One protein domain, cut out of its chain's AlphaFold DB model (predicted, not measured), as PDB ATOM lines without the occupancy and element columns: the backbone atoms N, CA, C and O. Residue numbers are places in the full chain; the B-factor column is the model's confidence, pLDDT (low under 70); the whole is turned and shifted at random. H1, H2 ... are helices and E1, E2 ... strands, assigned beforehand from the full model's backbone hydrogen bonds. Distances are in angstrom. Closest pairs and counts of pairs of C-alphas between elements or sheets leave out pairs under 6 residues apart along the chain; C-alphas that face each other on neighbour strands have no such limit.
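This is residues 3 to 106 of the 156 residues of a protein of Brochothrix campestris FSL F6-1037 (UniProt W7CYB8). A long ribbon of two antiparallel strands, E3 and E4, bends round into a U; the hairpin of E1 and E2 is joined to it beside the beginning of E3, and E5 runs beside the other end of E3. The small hairpin of E6 and E7 stands at the mouth of the U, the link of residues 80 to 91 runs back partly within its hollow, and the one short helix, H1, sits over the sheet near E1 and the beginning of E3. The printed part has 104 residues, with one named helix, H1, followed along the chain by seven named strands, E1 to E7; E1 to E5 make a branched sheet, in which E1 and E3 are parallel neighbours and the neighbour pairs E1 and E2, E3 and E4, and E3 and E5 are antiparallel, and E6 and E7 make an antiparallel sheet of two. The class is mostly strand, and the whole is compact, with a radius of gyration of the C-alphas of 12.6 A and spans of 38 by 29 by 24 A.

Residues 3 to 4 pair, parallel, with residues 99 to 100 of E7, residues 97 to 100. H1, residues 6 to 11, is on the sheet at a height of 8.4 A, only just over E3, residues 32 to 48, with 3 of its C-alphas falling on that strand. On the local plane it runs across the strands, at 78 degrees to E3. The closest C-alphas of H1 and E7 are those of Tyr 8 and Cys 99, 5.5 A apart. In H1 every O i to N i+4 pair is within hydrogen-bond range. E1, residues 14 to 16, and E2, residues 22 to 24, form an antiparallel hairpin, with N 15 and O 23 at 2.9 A. On the other side of E1 is E3, parallel to it, with N 33 and O 14 at 2.9 A. E3 bends by 126 degrees at residue 35, and E4, residues 53 to 66, by 123 degrees at residue 62. These two form an antiparallel hairpin, with N 34 and O 64 at 2.9 A and N 46 and O 55 at 2.8 A. E1 and E5, residues 75 to 79, lie on one side of E3 and E4 on the other side. E5 is antiparallel to E3, with N 47 and O 76 at 2.9 A. Residues 75 to 76 of E5 also pair, antiparallel, with residues 89 to 90. E6, residues 92 to 94, forms an antiparallel hairpin with E7, with N 99 and O 92 at 2.8 A. E7 is apart from E3 and E4.

H1 begins at C-alpha 6, (-41.073, 36.163, -9.874), and measures 8.7 A from first to last C-alpha. E1 measures 6.6 A and E2 6.2 A. E3 begins at C-alpha 32, (-47.033, 40.428, -0.803), and measures 21.9 A; E4 measures 22.8 A. E5 measures 11.5 A, E6 6.5 A and E7 10.2 A. E7 ends at C-alpha 100, (-38.360, 30.178, -2.795).

The two C-alphas farthest apart, those of Asp 19 and Asp 52, are 40.0 A apart. The printed part has no cut, and the link from E5 to E6, 12 residues, is long. The mean pLDDT of the printed part is 96.6, and no printed residue is under 70.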
ATOM      1  N   ALA A   3     -42.783  27.313  -6.846       97.88
ATOM      2  CA  ALA A   3     -42.770  28.663  -7.401       97.88
ATOM      3  C   ALA A   3     -41.467  29.374  -7.028       97.88
ATOM      4  O   ALA A   3     -41.077  29.400  -5.862       97.88
ATOM      5  N   ILE A   4     -40.780  29.936  -8.023       97.88
ATOM      6  CA  ILE A   4     -39.435  30.496  -7.850       97.88
ATOM      7  C   ILE A   4     -39.428  31.974  -8.224       97.88
ATOM      8  O   ILE A   4     -39.910  32.340  -9.299       97.88
ATOM      9  N   CYS A   5     -38.850  32.804  -7.354       96.88
ATOM     10  CA  CYS A   5     -38.623  34.235  -7.571       96.88
ATOM     11  C   CYS A   5     -39.879  34.963  -8.081       96.88
ATOM     12  O   CYS A   5     -40.873  34.991  -7.365       96.88
ATOM     13  N   GLY A   6     -39.889  35.503  -9.304       96.94
ATOM     14  CA  GLY A   6     -41.073  36.163  -9.874       96.94
ATOM     15  C   GLY A   6     -42.338  35.300  -9.833       96.94
ATOM     16  O   GLY A   6     -43.416  35.798  -9.530       96.94
ATOM     17  N   GLY A   7     -42.211  33.985 -10.033       97.69
ATOM     18  CA  GLY A   7     -43.338  33.064  -9.890       97.69
ATOM     19  C   GLY A   7     -43.872  33.006  -8.459       97.69
ATOM     20  O   GLY A   7     -45.081  32.984  -8.273       97.69
ATOM     21  N   TYR A   8     -42.991  33.026  -7.455       98.38
ATOM     22  CA  TYR A   8     -43.383  33.122  -6.048       98.38
ATOM     23  C   TYR A   8     -44.094  34.453  -5.779       98.38
ATOM     24  O   TYR A   8     -45.236  34.431  -5.337       98.38
ATOM     25  N   GLN A   9     -43.478  35.580  -6.139       98.38
ATOM     26  CA  GLN A   9     -44.034  36.924  -5.928       98.38
ATOM     27  C   GLN A   9     -45.448  37.064  -6.510       98.38
ATOM     28  O   GLN A   9     -46.355  37.584  -5.863       98.38
ATOM     29  N   MET A  10     -45.654  36.545  -7.723       98.31
ATOM     30  CA  MET A  10     -46.931  36.648  -8.422       98.31
ATOM     31  C   MET A  10     -48.024  35.736  -7.856       98.31
ATOM     32  O   MET A  10     -49.190  35.977  -8.158       98.31
ATOM     33  N   LEU A  11     -47.702  34.727  -7.032       98.44
ATOM     34  CA  LEU A  11     -48.722  33.967  -6.289       98.44
ATOM     35  C   LEU A  11     -49.377  34.800  -5.180       98.44
ATOM     36  O   LEU A  11     -50.497  34.482  -4.770       98.44
ATOM     37  N   GLY A  12     -48.677  35.825  -4.693       98.38
ATOM     38  CA  GLY A  12     -49.136  36.726  -3.649       98.38
ATOM     39  C   GLY A  12     -50.237  37.682  -4.100       98.38
ATOM     40  O   GLY A  12     -50.773  37.607  -5.210       98.38
ATOM     41  N   GLN A  13     -50.560  38.620  -3.220       98.50
ATOM     42  CA  GLN A  13     -51.530  39.678  -3.478       98.50
ATOM     43  C   GLN A  13     -51.008  40.673  -4.526       98.50
ATOM     44  O   GLN A  13     -51.747  41.092  -5.418       98.50
ATOM     45  N   TYR A  14     -49.741  41.084  -4.410       98.56
ATOM     46  CA  TYR A  14     -49.113  42.061  -5.298       98.56
ATOM     47  C   TYR A  14     -47.585  42.076  -5.189       98.56
ATOM     48  O   TYR A  14     -47.011  41.642  -4.188       98.56
ATOM     49  N   TYR A  15     -46.966  42.679  -6.201       98.19
ATOM     50  CA  TYR A  15     -45.584  43.141  -6.212       98.19
ATOM     51  C   TYR A  15     -45.566  44.667  -6.415       98.19
ATOM     52  O   TYR A  15     -46.185  45.159  -7.357       98.19
ATOM     53  N   LEU A  16     -44.899  45.421  -5.535       97.31
ATOM     54  CA  LEU A  16     -44.564  46.830  -5.789       97.31
ATOM     55  C   LEU A  16     -43.207  46.892  -6.489       97.31
ATOM     56  O   LEU A  16     -42.228  46.397  -5.934       97.31
ATOM     57  N   ASP A  17     -43.153  47.473  -7.686       94.06
ATOM     58  CA  ASP A  17     -41.893  47.662  -8.409       94.06
ATOM     59  C   ASP A  17     -41.062  48.838  -7.857       94.06
ATOM     60  O   ASP A  17     -41.431  49.480  -6.873       94.06
ATOM     61  N   ALA A  18     -39.901  49.087  -8.467       91.31
ATOM     62  CA  ALA A  18     -38.975  50.134  -8.035       91.31
ATOM     63  C   ALA A  18     -39.521  51.562  -8.221       91.31
ATOM     64  O   ALA A  18     -39.092  52.464  -7.509       91.31
ATOM     65  N   ASP A  19     -40.478  51.753  -9.133       93.31
ATOM     66  CA  ASP A  19     -41.132  53.038  -9.396       93.31
ATOM     67  C   ASP A  19     -42.381  53.232  -8.509       93.31
ATOM     68  O   ASP A  19     -43.078  54.243  -8.601       93.31
ATOM     69  N   GLY A  20     -42.681  52.259  -7.639       91.88
ATOM     70  CA  GLY A  20     -43.854  52.255  -6.770       91.88
ATOM     71  C   GLY A  20     -45.137  51.785  -7.460       91.88
ATOM     72  O   GLY A  20     -46.213  51.866  -6.857       91.88
ATOM     73  N   ASN A  21     -45.065  51.266  -8.691       96.00
ATOM     74  CA  ASN A  21     -46.243  50.730  -9.362       96.00
ATOM     75  C   ASN A  21     -46.646  49.399  -8.730       96.00
ATOM     76  O   ASN A  21     -45.838  48.486  -8.538       96.00
ATOM     77  N   LYS A  22     -47.942  49.267  -8.451       97.81
ATOM     78  CA  LYS A  22     -48.523  48.039  -7.915       97.81
ATOM     79  C   LYS A  22     -48.928  47.100  -9.037       97.81
ATOM     80  O   LYS A  22     -49.935  47.314  -9.708       97.81
ATOM     81  N   ILE A  23     -48.174  46.019  -9.183       97.94
ATOM     82  CA  ILE A  23     -48.488  44.915 -10.083       97.94
ATOM     83  C   ILE A  23     -49.320  43.898  -9.302       97.94
ATOM     84  O   ILE A  23     -48.870  43.345  -8.296       97.94
ATOM     85  N   ALA A  24     -50.559  43.671  -9.741       98.50
ATOM     86  CA  ALA A  24     -51.442  42.699  -9.109       98.50
ATOM     87  C   ALA A  24     -50.893  41.275  -9.287       98.50
ATOM     88  O   ALA A  24     -50.613  40.850 -10.409       98.50
ATOM     89  N   GLY A  25     -50.765  40.544  -8.181       98.06
ATOM     90  CA  GLY A  25     -50.539  39.105  -8.213       98.06
ATOM     91  C   GLY A  25     -51.840  38.362  -8.512       98.06
ATOM     92  O   GLY A  25     -52.914  38.958  -8.619       98.06
ATOM     93  N   ILE A  26     -51.775  37.037  -8.616       98.00
ATOM     94  CA  ILE A  26     -52.975  36.218  -8.831       98.00
ATOM     95  C   ILE A  26     -53.800  36.026  -7.550       98.00
ATOM     96  O   ILE A  26     -54.852  35.391  -7.594       98.00
ATOM     97  N   ASN A  27     -53.323  36.553  -6.414       97.19
ATOM     98  CA  ASN A  27     -54.003  36.528  -5.122       97.19
ATOM     99  C   ASN A  27     -54.371  35.107  -4.649       97.19
ATOM    100  O   ASN A  27     -55.405  34.883  -4.021       97.19
ATOM    101  N   ALA A  28     -53.526  34.125  -4.979       97.56
ATOM    102  CA  ALA A  28     -53.703  32.732  -4.567       97.56
ATOM    103  C   ALA A  28     -53.140  32.466  -3.161       97.56
ATOM    104  O   ALA A  28     -53.492  31.469  -2.525       97.56
ATOM    105  N   MET A  29     -52.240  33.333  -2.690       98.00
ATOM    106  CA  MET A  29     -51.580  33.266  -1.390       98.00
ATOM    107  C   MET A  29     -51.536  34.664  -0.744       98.00
ATOM    108  O   MET A  29     -51.479  35.660  -1.463       98.00
ATOM    109  N   PRO A  30     -51.548  34.762   0.597       97.50
ATOM    110  CA  PRO A  30     -51.778  36.035   1.283       97.50
ATOM    111  C   PRO A  30     -50.544  36.944   1.408       97.50
ATOM    112  O   PRO A  30     -50.693  38.075   1.858       97.50
ATOM    113  N   HIS A  31     -49.350  36.491   1.033       98.62
ATOM    114  CA  HIS A  31     -48.133  37.303   1.048       98.62
ATOM    115  C   HIS A  31     -48.188  38.431   0.022       98.62
ATOM    116  O   HIS A  31     -48.953  38.398  -0.942       98.62
ATOM    117  N   TYR A  32     -47.304  39.400   0.190       98.62
ATOM    118  CA  TYR A  32     -47.033  40.428  -0.803       98.62
ATOM    119  C   TYR A  32     -45.531  40.663  -0.896       98.62
ATOM    120  O   TYR A  32     -44.767  40.297   0.001       98.62
ATOM    121  N   THR A  33     -45.113  41.296  -1.984       98.69
ATOM    122  CA  THR A  33     -43.717  41.649  -2.209       98.69
ATOM    123  C   THR A  33     -43.602  43.137  -2.507       98.69
ATOM    124  O   THR A  33     -44.427  43.710  -3.216       98.69
ATOM    125  N   VAL A  34     -42.557  43.773  -1.991       98.12
ATOM    126  CA  VAL A  34     -42.191  45.152  -2.341       98.12
ATOM    127  C   VAL A  34     -40.763  45.191  -2.857       98.12
ATOM    128  O   VAL A  34     -39.946  44.376  -2.438       98.12
ATOM    129  N   ASN A  35     -40.437  46.091  -3.774       96.06
ATOM    130  CA  ASN A  35     -39.053  46.284  -4.176       96.06
ATOM    131  C   ASN A  35     -38.254  46.908  -3.019       96.06
ATOM    132  O   ASN A  35     -38.715  47.859  -2.397       96.06
ATOM    133  N   GLY A  36     -37.079  46.356  -2.719       94.06
ATOM    134  CA  GLY A  36     -36.127  46.945  -1.779       94.06
ATOM    135  C   GLY A  36     -35.065  47.786  -2.489       94.06
ATOM    136  O   GLY A  36     -34.844  47.630  -3.690       94.06
ATOM    137  N   ASP A  37     -34.371  48.628  -1.723       91.44
ATOM    138  CA  ASP A  37     -33.334  49.538  -2.242       91.44
ATOM    139  C   ASP A  37     -32.101  48.800  -2.779       91.44
ATOM    140  O   ASP A  37     -31.443  49.238  -3.720       91.44
ATOM    141  N   GLU A  38     -31.800  47.639  -2.194       92.88
ATOM    142  CA  GLU A  38     -30.658  46.811  -2.565       92.88
ATOM    143  C   GLU A  38     -31.095  45.447  -3.096       92.88
ATOM    144  O   GLU A  38     -32.102  44.860  -2.680       92.88
ATOM    145  N   ARG A  39     -30.279  44.880  -3.983       95.62
ATOM    146  CA  ARG A  39     -30.465  43.514  -4.464       95.62
ATOM    147  C   ARG A  39     -29.757  42.532  -3.536       95.62
ATOM    148  O   ARG A  39     -28.564  42.670  -3.288       95.62
ATOM    149  N   PHE A  40     -30.468  41.513  -3.068       97.12
ATOM    150  CA  PHE A  40     -29.861  40.400  -2.346       97.12
ATOM    151  C   PHE A  40     -29.205  39.459  -3.342       97.12
ATOM    152  O   PHE A  40     -29.880  38.920  -4.220       97.12
ATOM    153  N   ILE A  41     -27.882  39.334  -3.236       96.44
ATOM    154  CA  ILE A  41     -27.037  38.550  -4.133       96.44
ATOM    155  C   ILE A  41     -26.054  37.754  -3.278       96.44
ATOM    156  O   ILE A  41     -25.236  38.351  -2.577       96.44
ATOM    157  N   GLY A  42     -26.095  36.426  -3.357       94.62
ATOM    158  CA  GLY A  42     -25.125  35.598  -2.645       94.62
ATOM    159  C   GLY A  42     -25.536  34.145  -2.458       94.62
ATOM    160  O   GLY A  42     -26.658  33.743  -2.761       94.62
ATOM    161  N   ASP A  43     -24.595  33.354  -1.944       94.06
ATOM    162  CA  ASP A  43     -24.865  31.986  -1.509       94.06
ATOM    163  C   ASP A  43     -25.748  31.982  -0.260       94.06
ATOM    164  O   ASP A  43     -25.498  32.722   0.696       94.06
ATOM    165  N   VAL A  44     -26.728  31.082  -0.250       95.44
ATOM    166  CA  VAL A  44     -27.699  30.936   0.834       95.44
ATOM    167  C   VAL A  44     -27.616  29.539   1.430       95.44
ATOM    168  O   VAL A  44     -27.582  28.547   0.695       95.44
ATOM    169  N   ILE A  45     -27.626  29.473   2.762       96.81
ATOM    170  CA  ILE A  45     -27.785  28.241   3.537       96.81
ATOM    171  C   ILE A  45     -29.002  28.415   4.432       96.81
ATOM    172  O   ILE A  45     -29.114  29.398   5.169       96.81
ATOM    173  N   LEU A  46     -29.908  27.449   4.358       97.56
ATOM    174  CA  LEU A  46     -31.153  27.426   5.103       97.56
ATOM    175  C   LEU A  46     -31.257  26.159   5.947       97.56
ATOM    176  O   LEU A  46     -30.738  25.113   5.559       97.56
ATOM    177  N   HIS A  47     -32.021  26.234   7.033       98.25
ATOM    178  CA  HIS A  47     -32.429  25.077   7.828       98.25
ATOM    179  C   HIS A  47     -33.949  25.020   7.972       98.25
ATOM    180  O   HIS A  47     -34.586  25.939   8.496       98.25
ATOM    181  N   ASN A  48     -34.541  23.939   7.472       98.00
ATOM    182  CA  ASN A  48     -35.941  23.616   7.693       98.00
ATOM    183  C   ASN A  48     -36.048  22.734   8.940       98.00
ATOM    184  O   ASN A  48     -35.657  21.570   8.918       98.00
ATOM    185  N   ALA A  49     -36.607  23.295  10.010       96.38
ATOM    186  CA  ALA A  49     -36.739  22.608  11.290       96.38
ATOM    187  C   ALA A  49     -37.829  21.520  11.305       96.38
ATOM    188  O   ALA A  49     -37.742  20.605  12.116       96.38
ATOM    189  N   ASP A  50     -38.834  21.593  10.423       95.19
ATOM    190  CA  ASP A  50     -39.925  20.607  10.371       95.19
ATOM    191  C   ASP A  50     -39.427  19.246   9.847       95.19
ATOM    192  O   ASP A  50     -39.978  18.206  10.206       95.19
ATOM    193  N   PHE A  51     -38.384  19.254   9.009       95.19
ATOM    194  CA  PHE A  51     -37.789  18.051   8.412       95.19
ATOM    195  C   PHE A  51     -36.336  17.801   8.834       95.19
ATOM    196  O   PHE A  51     -35.759  16.802   8.425       95.19
ATOM    197  N   ASP A  52     -35.758  18.699   9.634       97.12
ATOM    198  CA  ASP A  52     -34.334  18.729   9.979       97.12
ATOM    199  C   ASP A  52     -33.406  18.673   8.749       97.12
ATOM    200  O   ASP A  52     -32.479  17.873   8.641       97.12
ATOM    201  N   GLU A  53     -33.673  19.547   7.777       95.88
ATOM    202  CA  GLU A  53     -32.966  19.558   6.497       95.88
ATOM    203  C   GLU A  53     -32.236  20.870   6.240       95.88
ATOM    204  O   GLU A  53     -32.758  21.961   6.481       95.88
ATOM    205  N   LYS A  54     -31.037  20.765   5.661       96.31
ATOM    206  CA  LYS A  54     -30.312  21.916   5.119       96.31
ATOM    207  C   LYS A  54     -30.648  22.115   3.652       96.31
ATOM    208  O   LYS A  54     -30.557  21.157   2.876       96.31
ATOM    209  N   TYR A  55     -30.921  23.355   3.259       96.69
ATOM    210  CA  TYR A  55     -31.032  23.737   1.854       96.69
ATOM    211  C   TYR A  55     -29.944  24.722   1.456       96.69
ATOM    212  O   TYR A  55     -29.625  25.639   2.207       96.69
ATOM    213  N   VAL A  56     -29.390  24.538   0.260       96.00
ATOM    214  CA  VAL A  56     -28.372  25.421  -0.314       96.00
ATOM    215  C   VAL A  56     -28.819  25.978  -1.654       96.00
ATOM    216  O   VAL A  56     -29.424  25.281  -2.473       96.00
ATOM    217  N   GLY A  57     -28.471  27.228  -1.924       94.62
ATOM    218  CA  GLY A  57     -28.808  27.880  -3.182       94.62
ATOM    219  C   GLY A  57     -28.094  29.206  -3.352       94.62
ATOM    220  O   GLY A  57     -27.128  29.492  -2.652       94.62
ATOM    221  N   PHE A  58     -28.577  29.997  -4.304       94.94
ATOM    222  CA  PHE A  58     -28.083  31.344  -4.561       94.94
ATOM    223  C   PHE A  58     -29.270  32.299  -4.649       94.94
ATOM    224  O   PHE A  58     -30.205  32.028  -5.402       94.94
ATOM    225  N   GLU A  59     -29.258  33.397  -3.905       96.19
ATOM    226  CA  GLU A  59     -30.272  34.447  -4.019       96.19
ATOM    227  C   GLU A  59     -29.807  35.535  -4.987       96.19
ATOM    228  O   GLU A  59     -28.619  35.837  -5.086       96.19
ATOM    229  N   ASN A  60     -30.747  36.077  -5.760       96.12
ATOM    230  CA  ASN A  60     -30.490  37.167  -6.698       96.12
ATOM    231  C   ASN A  60     -31.776  37.965  -6.967       96.12
ATOM    232  O   ASN A  60     -32.317  37.925  -8.077       96.12
ATOM    233  N   HIS A  61     -32.301  38.672  -5.964       96.88
ATOM    234  CA  HIS A  61     -33.588  39.377  -6.067       96.88
ATOM    235  C   HIS A  61     -33.596  40.741  -5.367       96.88
ATOM    236  O   HIS A  61     -32.922  40.955  -4.366       96.88
ATOM    237  N   GLY A  62     -34.369  41.682  -5.921       96.56
ATOM    238  CA  GLY A  62     -34.645  42.987  -5.296       96.56
ATOM    239  C   GLY A  62     -35.908  42.986  -4.431       96.56
ATOM    240  O   GLY A  62     -36.042  43.805  -3.533       96.56
ATOM    241  N   GLY A  63     -36.821  42.035  -4.651       97.25
ATOM    242  CA  GLY A  63     -38.070  41.954  -3.894       97.25
ATOM    243  C   GLY A  63     -37.852  41.582  -2.425       97.25
ATOM    244  O   GLY A  63     -36.995  40.762  -2.116       97.25
ATOM    245  N   ARG A  64     -38.656  42.167  -1.546       98.38
ATOM    246  CA  ARG A  64     -38.804  41.870  -0.123       98.38
ATOM    247  C   ARG A  64     -40.190  41.287   0.068       98.38
ATOM    248  O   ARG A  64     -41.185  41.986  -0.122       98.38
ATOM    249  N   THR A  65     -40.262  39.991   0.340       98.75
ATOM    250  CA  THR A  65     -41.544  39.315   0.547       98.75
ATOM    251  C   THR A  65     -41.883  39.254   2.023       98.75
ATOM    252  O   THR A  65     -41.039  38.909   2.845       98.75
ATOM    253  N   TYR A  66     -43.138  39.550   2.339       98.62
ATOM    254  CA  TYR A  66     -43.693  39.454   3.682       98.62
ATOM    255  C   TYR A  66     -44.808  38.417   3.664       98.62
ATOM    256  O   TYR A  66     -45.751  38.517   2.873       98.62
ATOM    257  N   LEU A  67     -44.663  37.380   4.488       98.56
ATOM    258  CA  LEU A  67     -45.615  36.276   4.533       98.56
ATOM    259  C   LEU A  67     -46.948  36.730   5.131       98.56
ATOM    260  O   LEU A  67     -46.978  37.465   6.113       98.56
ATOM    261  N   GLY A  68     -48.048  36.275   4.534       97.31
ATOM    262  CA  GLY A  68     -49.387  36.522   5.054       97.31
ATOM    263  C   GLY A  68     -49.853  35.448   6.038       97.31
ATOM    264  O   GLY A  68     -49.162  34.465   6.314       97.31
ATOM    265  N   GLU A  69     -51.075  35.615   6.541       96.12
ATOM    266  CA  GLU A  69     -51.687  34.699   7.505       96.12
ATOM    267  C   GLU A  69     -51.722  33.242   7.003       96.12
ATOM    268  O   GLU A  69     -52.068  32.952   5.857       96.12
ATOM    269  N   GLY A  70     -51.356  32.297   7.872       95.19
ATOM    270  CA  GLY A  70     -51.381  30.864   7.566       95.19
ATOM    271  C   GLY A  70     -50.265  30.375   6.636       95.19
ATOM    272  O   GLY A  70     -50.178  29.171   6.385       95.19
ATOM    273  N   GLN A  71     -49.394  31.259   6.143       97.12
ATOM    274  CA  GLN A  71     -48.154  30.861   5.484       97.12
ATOM    275  C   GLN A  71     -47.066  30.588   6.514       97.12
ATOM    276  O   GLN A  71     -46.877  31.343   7.465       97.12
ATOM    277  N   LYS A  72     -46.307  29.519   6.285       97.50
ATOM    278  CA  LYS A  72     -45.054  29.265   6.997       97.50
ATOM    279  C   LYS A  72     -43.878  29.594   6.083       97.50
ATOM    280  O   LYS A  72     -44.046  29.512   4.863       97.50
ATOM    281  N   PRO A  73     -42.709  29.964   6.619       98.31
ATOM    282  CA  PRO A  73     -41.496  30.026   5.813       98.31
ATOM    283  C   PRO A  73     -41.092  28.627   5.326       98.31
ATOM    284  O   PRO A  73     -41.445  27.626   5.950       98.31
ATOM    285  N   LEU A  74     -40.346  28.557   4.218       98.06
ATOM    286  CA  LEU A  74     -39.724  27.305   3.772       98.06
ATOM    287  C   LEU A  74     -38.656  26.857   4.766       98.06
ATOM    288  O   LEU A  74     -38.558  25.669   5.055       98.06
ATOM    289  N   ALA A  75     -37.862  27.793   5.274       98.44
ATOM    290  CA  ALA A  75     -36.791  27.511   6.218       98.44
ATOM    291  C   ALA A  75     -36.317  28.788   6.930       98.44
ATOM    292  O   ALA A  75     -36.633  29.910   6.517       98.44
ATOM    293  N   ARG A  76     -35.539  28.617   8.003       98.62
ATOM    294  CA  ARG A  76     -34.759  29.700   8.614       98.62
ATOM    295  C   ARG A  76     -33.466  29.917   7.838       98.62
ATOM    296  O   ARG A  76     -32.882  28.962   7.332       98.62
ATOM    297  N   VAL A  77     -33.030  31.168   7.764       98.44
ATOM    298  CA  VAL A  77     -31.772  31.557   7.122       98.44
ATOM    299  C   VAL A  77     -30.623  31.382   8.107       98.44
ATOM    300  O   VAL A  77     -30.669  31.914   9.213       98.44
ATOM    301  N   GLU A  78     -29.579  30.669   7.694       97.56
ATOM    302  CA  GLU A  78     -28.310  30.570   8.432       97.56
ATOM    303  C   GLU A  78     -27.208  31.404   7.777       97.56
ATOM    304  O   GLU A  78     -26.366  31.982   8.459       97.56
ATOM    305  N   LYS A  79     -27.240  31.495   6.443       96.38
ATOM    306  CA  LYS A  79     -26.400  32.370   5.620       96.38
ATOM    307  C   LYS A  79     -27.254  32.938   4.489       96.38
ATOM    308  O   LYS A  79     -27.995  32.177   3.872       96.38
ATOM    309  N   GLY A  80     -27.121  34.232   4.200       96.06
ATOM    310  CA  GLY A  80     -27.902  34.940   3.174       96.06
ATOM    311  C   GLY A  80     -28.903  35.932   3.771       96.06
ATOM    312  O   GLY A  80     -28.785  36.314   4.937       96.06
ATOM    313  N   ARG A  81     -29.874  36.370   2.966       98.12
ATOM    314  CA  ARG A  81     -30.886  37.378   3.331       98.12
ATOM    315  C   ARG A  81     -32.315  36.827   3.318       98.12
ATOM    316  O   ARG A  81     -33.132  37.253   4.134       98.12
ATOM    317  N   GLY A  82     -32.616  35.865   2.449       98.12
ATOM    318  CA  GLY A  82     -33.919  35.201   2.407       98.12
ATOM    319  C   GLY A  82     -35.037  36.116   1.903       98.12
ATOM    320  O   GLY A  82     -34.845  36.902   0.985       98.12
ATOM    321  N   ASN A  83     -36.233  36.017   2.488       98.56
ATOM    322  CA  ASN A  83     -37.423  36.713   1.982       98.56
ATOM    323  C   ASN A  83     -37.268  38.239   1.948       98.56
ATOM    324  O   ASN A  83     -37.693  38.872   0.980       98.56
ATOM    325  N   ASN A  84     -36.709  38.826   3.009       98.31
ATOM    326  CA  ASN A  84     -36.662  40.279   3.191       98.31
ATOM    327  C   ASN A  84     -35.421  40.802   3.936       98.31
ATOM    328  O   ASN A  84     -35.211  42.009   3.965       98.31
ATOM    329  N   GLY A  85     -34.555  39.928   4.459       97.56
ATOM    330  CA  GLY A  85     -33.351  40.335   5.191       97.56
ATOM    331  C   GLY A  85     -33.589  40.762   6.642       97.56
ATOM    332  O   GLY A  85     -32.622  41.121   7.309       97.56
ATOM    333  N   GLU A  86     -34.829  40.693   7.132       97.25
ATOM    334  CA  GLU A  86     -35.229  41.154   8.467       97.25
ATOM    335  C   GLU A  86     -35.756  39.992   9.322       97.25
ATOM    336  O   GLU A  86     -35.312  39.794  10.451       97.25
ATOM    337  N   ASP A  87     -36.626  39.149   8.758       96.06
ATOM    338  CA  ASP A  87     -37.323  38.094   9.508       96.06
ATOM    339  C   ASP A  87     -36.456  36.852   9.786       96.06
ATOM    340  O   ASP A  87     -36.869  35.938  10.503       96.06
ATOM    341  N   GLY A  88     -35.274  36.759   9.166       98.06
ATOM    342  CA  GLY A  88     -34.406  35.577   9.249       98.06
ATOM    343  C   GLY A  88     -35.024  34.314   8.632       98.06
ATOM    344  O   GLY A  88     -34.688  33.194   9.024       98.06
ATOM    345  N   THR A  89     -35.954  34.476   7.685       98.62
ATOM    346  CA  THR A  89     -36.655  33.375   7.013       98.62
ATOM    347  C   THR A  89     -36.557  33.467   5.498       98.62
ATOM    348  O   THR A  89     -36.374  34.542   4.929       98.62
ATOM    349  N   GLU A  90     -36.696  32.326   4.830       98.62
ATOM    350  CA  GLU A  90     -36.702  32.232   3.375       98.62
ATOM    351  C   GLU A  90     -37.917  31.446   2.889       98.62
ATOM    352  O   GLU A  90     -38.380  30.507   3.546       98.62
ATOM    353  N   GLY A  91     -38.436  31.869   1.734       98.44
ATOM    354  CA  GLY A  91     -39.462  31.163   0.994       98.44
ATOM    355  C   GLY A  91     -40.799  31.109   1.718       98.44
ATOM    356  O   GLY A  91     -41.049  31.815   2.699       98.44
ATOM    357  N   SER A  92     -41.681  30.249   1.225       98.38
ATOM    358  CA  SER A  92     -42.954  29.965   1.875       98.38
ATOM    359  C   SER A  92     -43.421  28.545   1.599       98.38
ATOM    360  O   SER A  92     -43.233  28.021   0.504       98.38
ATOM    361  N   ILE A  93     -44.090  27.945   2.575       97.25
ATOM    362  CA  ILE A  93     -44.904  26.750   2.410       97.25
ATOM    363  C   ILE A  93     -46.354  27.131   2.697       97.25
ATOM    364  O   ILE A  93     -46.684  27.665   3.760       97.25
ATOM    365  N   TYR A  94     -47.232  26.818   1.747       96.88
ATOM    366  CA  TYR A  94     -48.677  26.922   1.911       96.88
ATOM    367  C   TYR A  94     -49.356  25.699   1.302       96.88
ATOM    368  O   TYR A  94     -49.371  25.515   0.082       96.88
ATOM    369  N   LYS A  95     -49.909  24.831   2.158       93.94
ATOM    370  CA  LYS A  95     -50.366  23.488   1.761       93.94
ATOM    371  C   LYS A  95     -49.221  22.751   1.034       93.94
ATOM    372  O   LYS A  95     -48.123  22.672   1.566       93.94
ATOM    373  N   ASN A  96     -49.446  22.279  -0.194       94.94
ATOM    374  CA  ASN A  96     -48.439  21.595  -1.020       94.94
ATOM    375  C   ASN A  96     -47.772  22.534  -2.049       94.94
ATOM    376  O   ASN A  96     -47.320  22.088  -3.114       94.94
ATOM    377  N   THR A  97     -47.764  23.840  -1.772       97.12
ATOM    378  CA  THR A  97     -47.071  24.858  -2.566       97.12
ATOM    379  C   THR A  97     -45.833  25.320  -1.819       97.12
ATOM    380  O   THR A  97     -45.930  25.792  -0.688       97.12
ATOM    381  N   TYR A  98     -44.690  25.170  -2.477       97.81
ATOM    382  CA  TYR A  98     -43.381  25.559  -1.982       97.81
ATOM    383  C   TYR A  98     -42.895  26.732  -2.819       97.81
ATOM    384  O   TYR A  98     -42.938  26.690  -4.050       97.81
ATOM    385  N   CYS A  99     -42.440  27.770  -2.145       98.38
ATOM    386  CA  CYS A  99     -41.997  29.013  -2.736       98.38
ATOM    387  C   CYS A  99     -40.580  29.313  -2.272       98.38
ATOM    388  O   CYS A  99     -40.281  29.098  -1.099       98.38
ATOM    389  N   SER A 100     -39.731  29.824  -3.159       98.31
ATOM    390  CA  SER A 100     -38.360  30.178  -2.795       98.31
ATOM    391  C   SER A 100     -37.766  31.250  -3.713       98.31
ATOM    392  O   SER A 100     -38.131  31.364  -4.887       98.31
ATOM    393  N   TYR A 101     -36.828  32.025  -3.176       97.94
ATOM    394  CA  TYR A 101     -35.927  32.894  -3.931       97.94
ATOM    395  C   TYR A 101     -34.624  32.208  -4.344       97.94
ATOM    396  O   TYR A 101     -33.848  32.793  -5.102       97.94
ATOM    397  N   LEU A 102     -34.374  30.977  -3.890       95.75
ATOM    398  CA  LEU A 102     -33.175  30.242  -4.269       95.75
ATOM    399  C   LEU A 102     -33.219  29.921  -5.765       95.75
ATOM    400  O   LEU A 102     -34.082  29.196  -6.266       95.75
ATOM    401  N   HIS A 103     -32.228  30.451  -6.467       89.12
ATOM    402  CA  HIS A 103     -31.940  30.193  -7.864       89.12
ATOM    403  C   HIS A 103     -30.838  29.140  -8.036       89.12
ATOM    404  O   HIS A 103     -30.229  28.631  -7.089       89.12
ATOM    405  N   GLY A 104     -30.572  28.825  -9.305       80.25
ATOM    406  CA  GLY A 104     -29.645  27.781  -9.714       80.25
ATOM    407  C   GLY A 104     -30.303  26.408  -9.649       80.25
ATOM    408  O   GLY A 104     -31.520  26.271  -9.764       80.25
ATOM    409  N   ALA A 105     -29.494  25.369  -9.469       83.94
ATOM    410  CA  ALA A 105     -29.990  24.003  -9.403       83.94
ATOM    411  C   ALA A 105     -30.571  23.685  -8.006       83.94
ATOM    412  O   ALA A 105     -30.029  22.841  -7.296       83.94
ATOM    413  N   LEU A 106     -31.638  24.392  -7.592       91.50
ATOM    414  CA  LEU A 106     -32.298  24.225  -6.286       91.50
ATOM    415  C   LEU A 106     -32.631  22.752  -6.035       91.50
ATOM    416  O   LEU A 106     -32.159  22.175  -5.067       91.50
TER     417      LEU A 106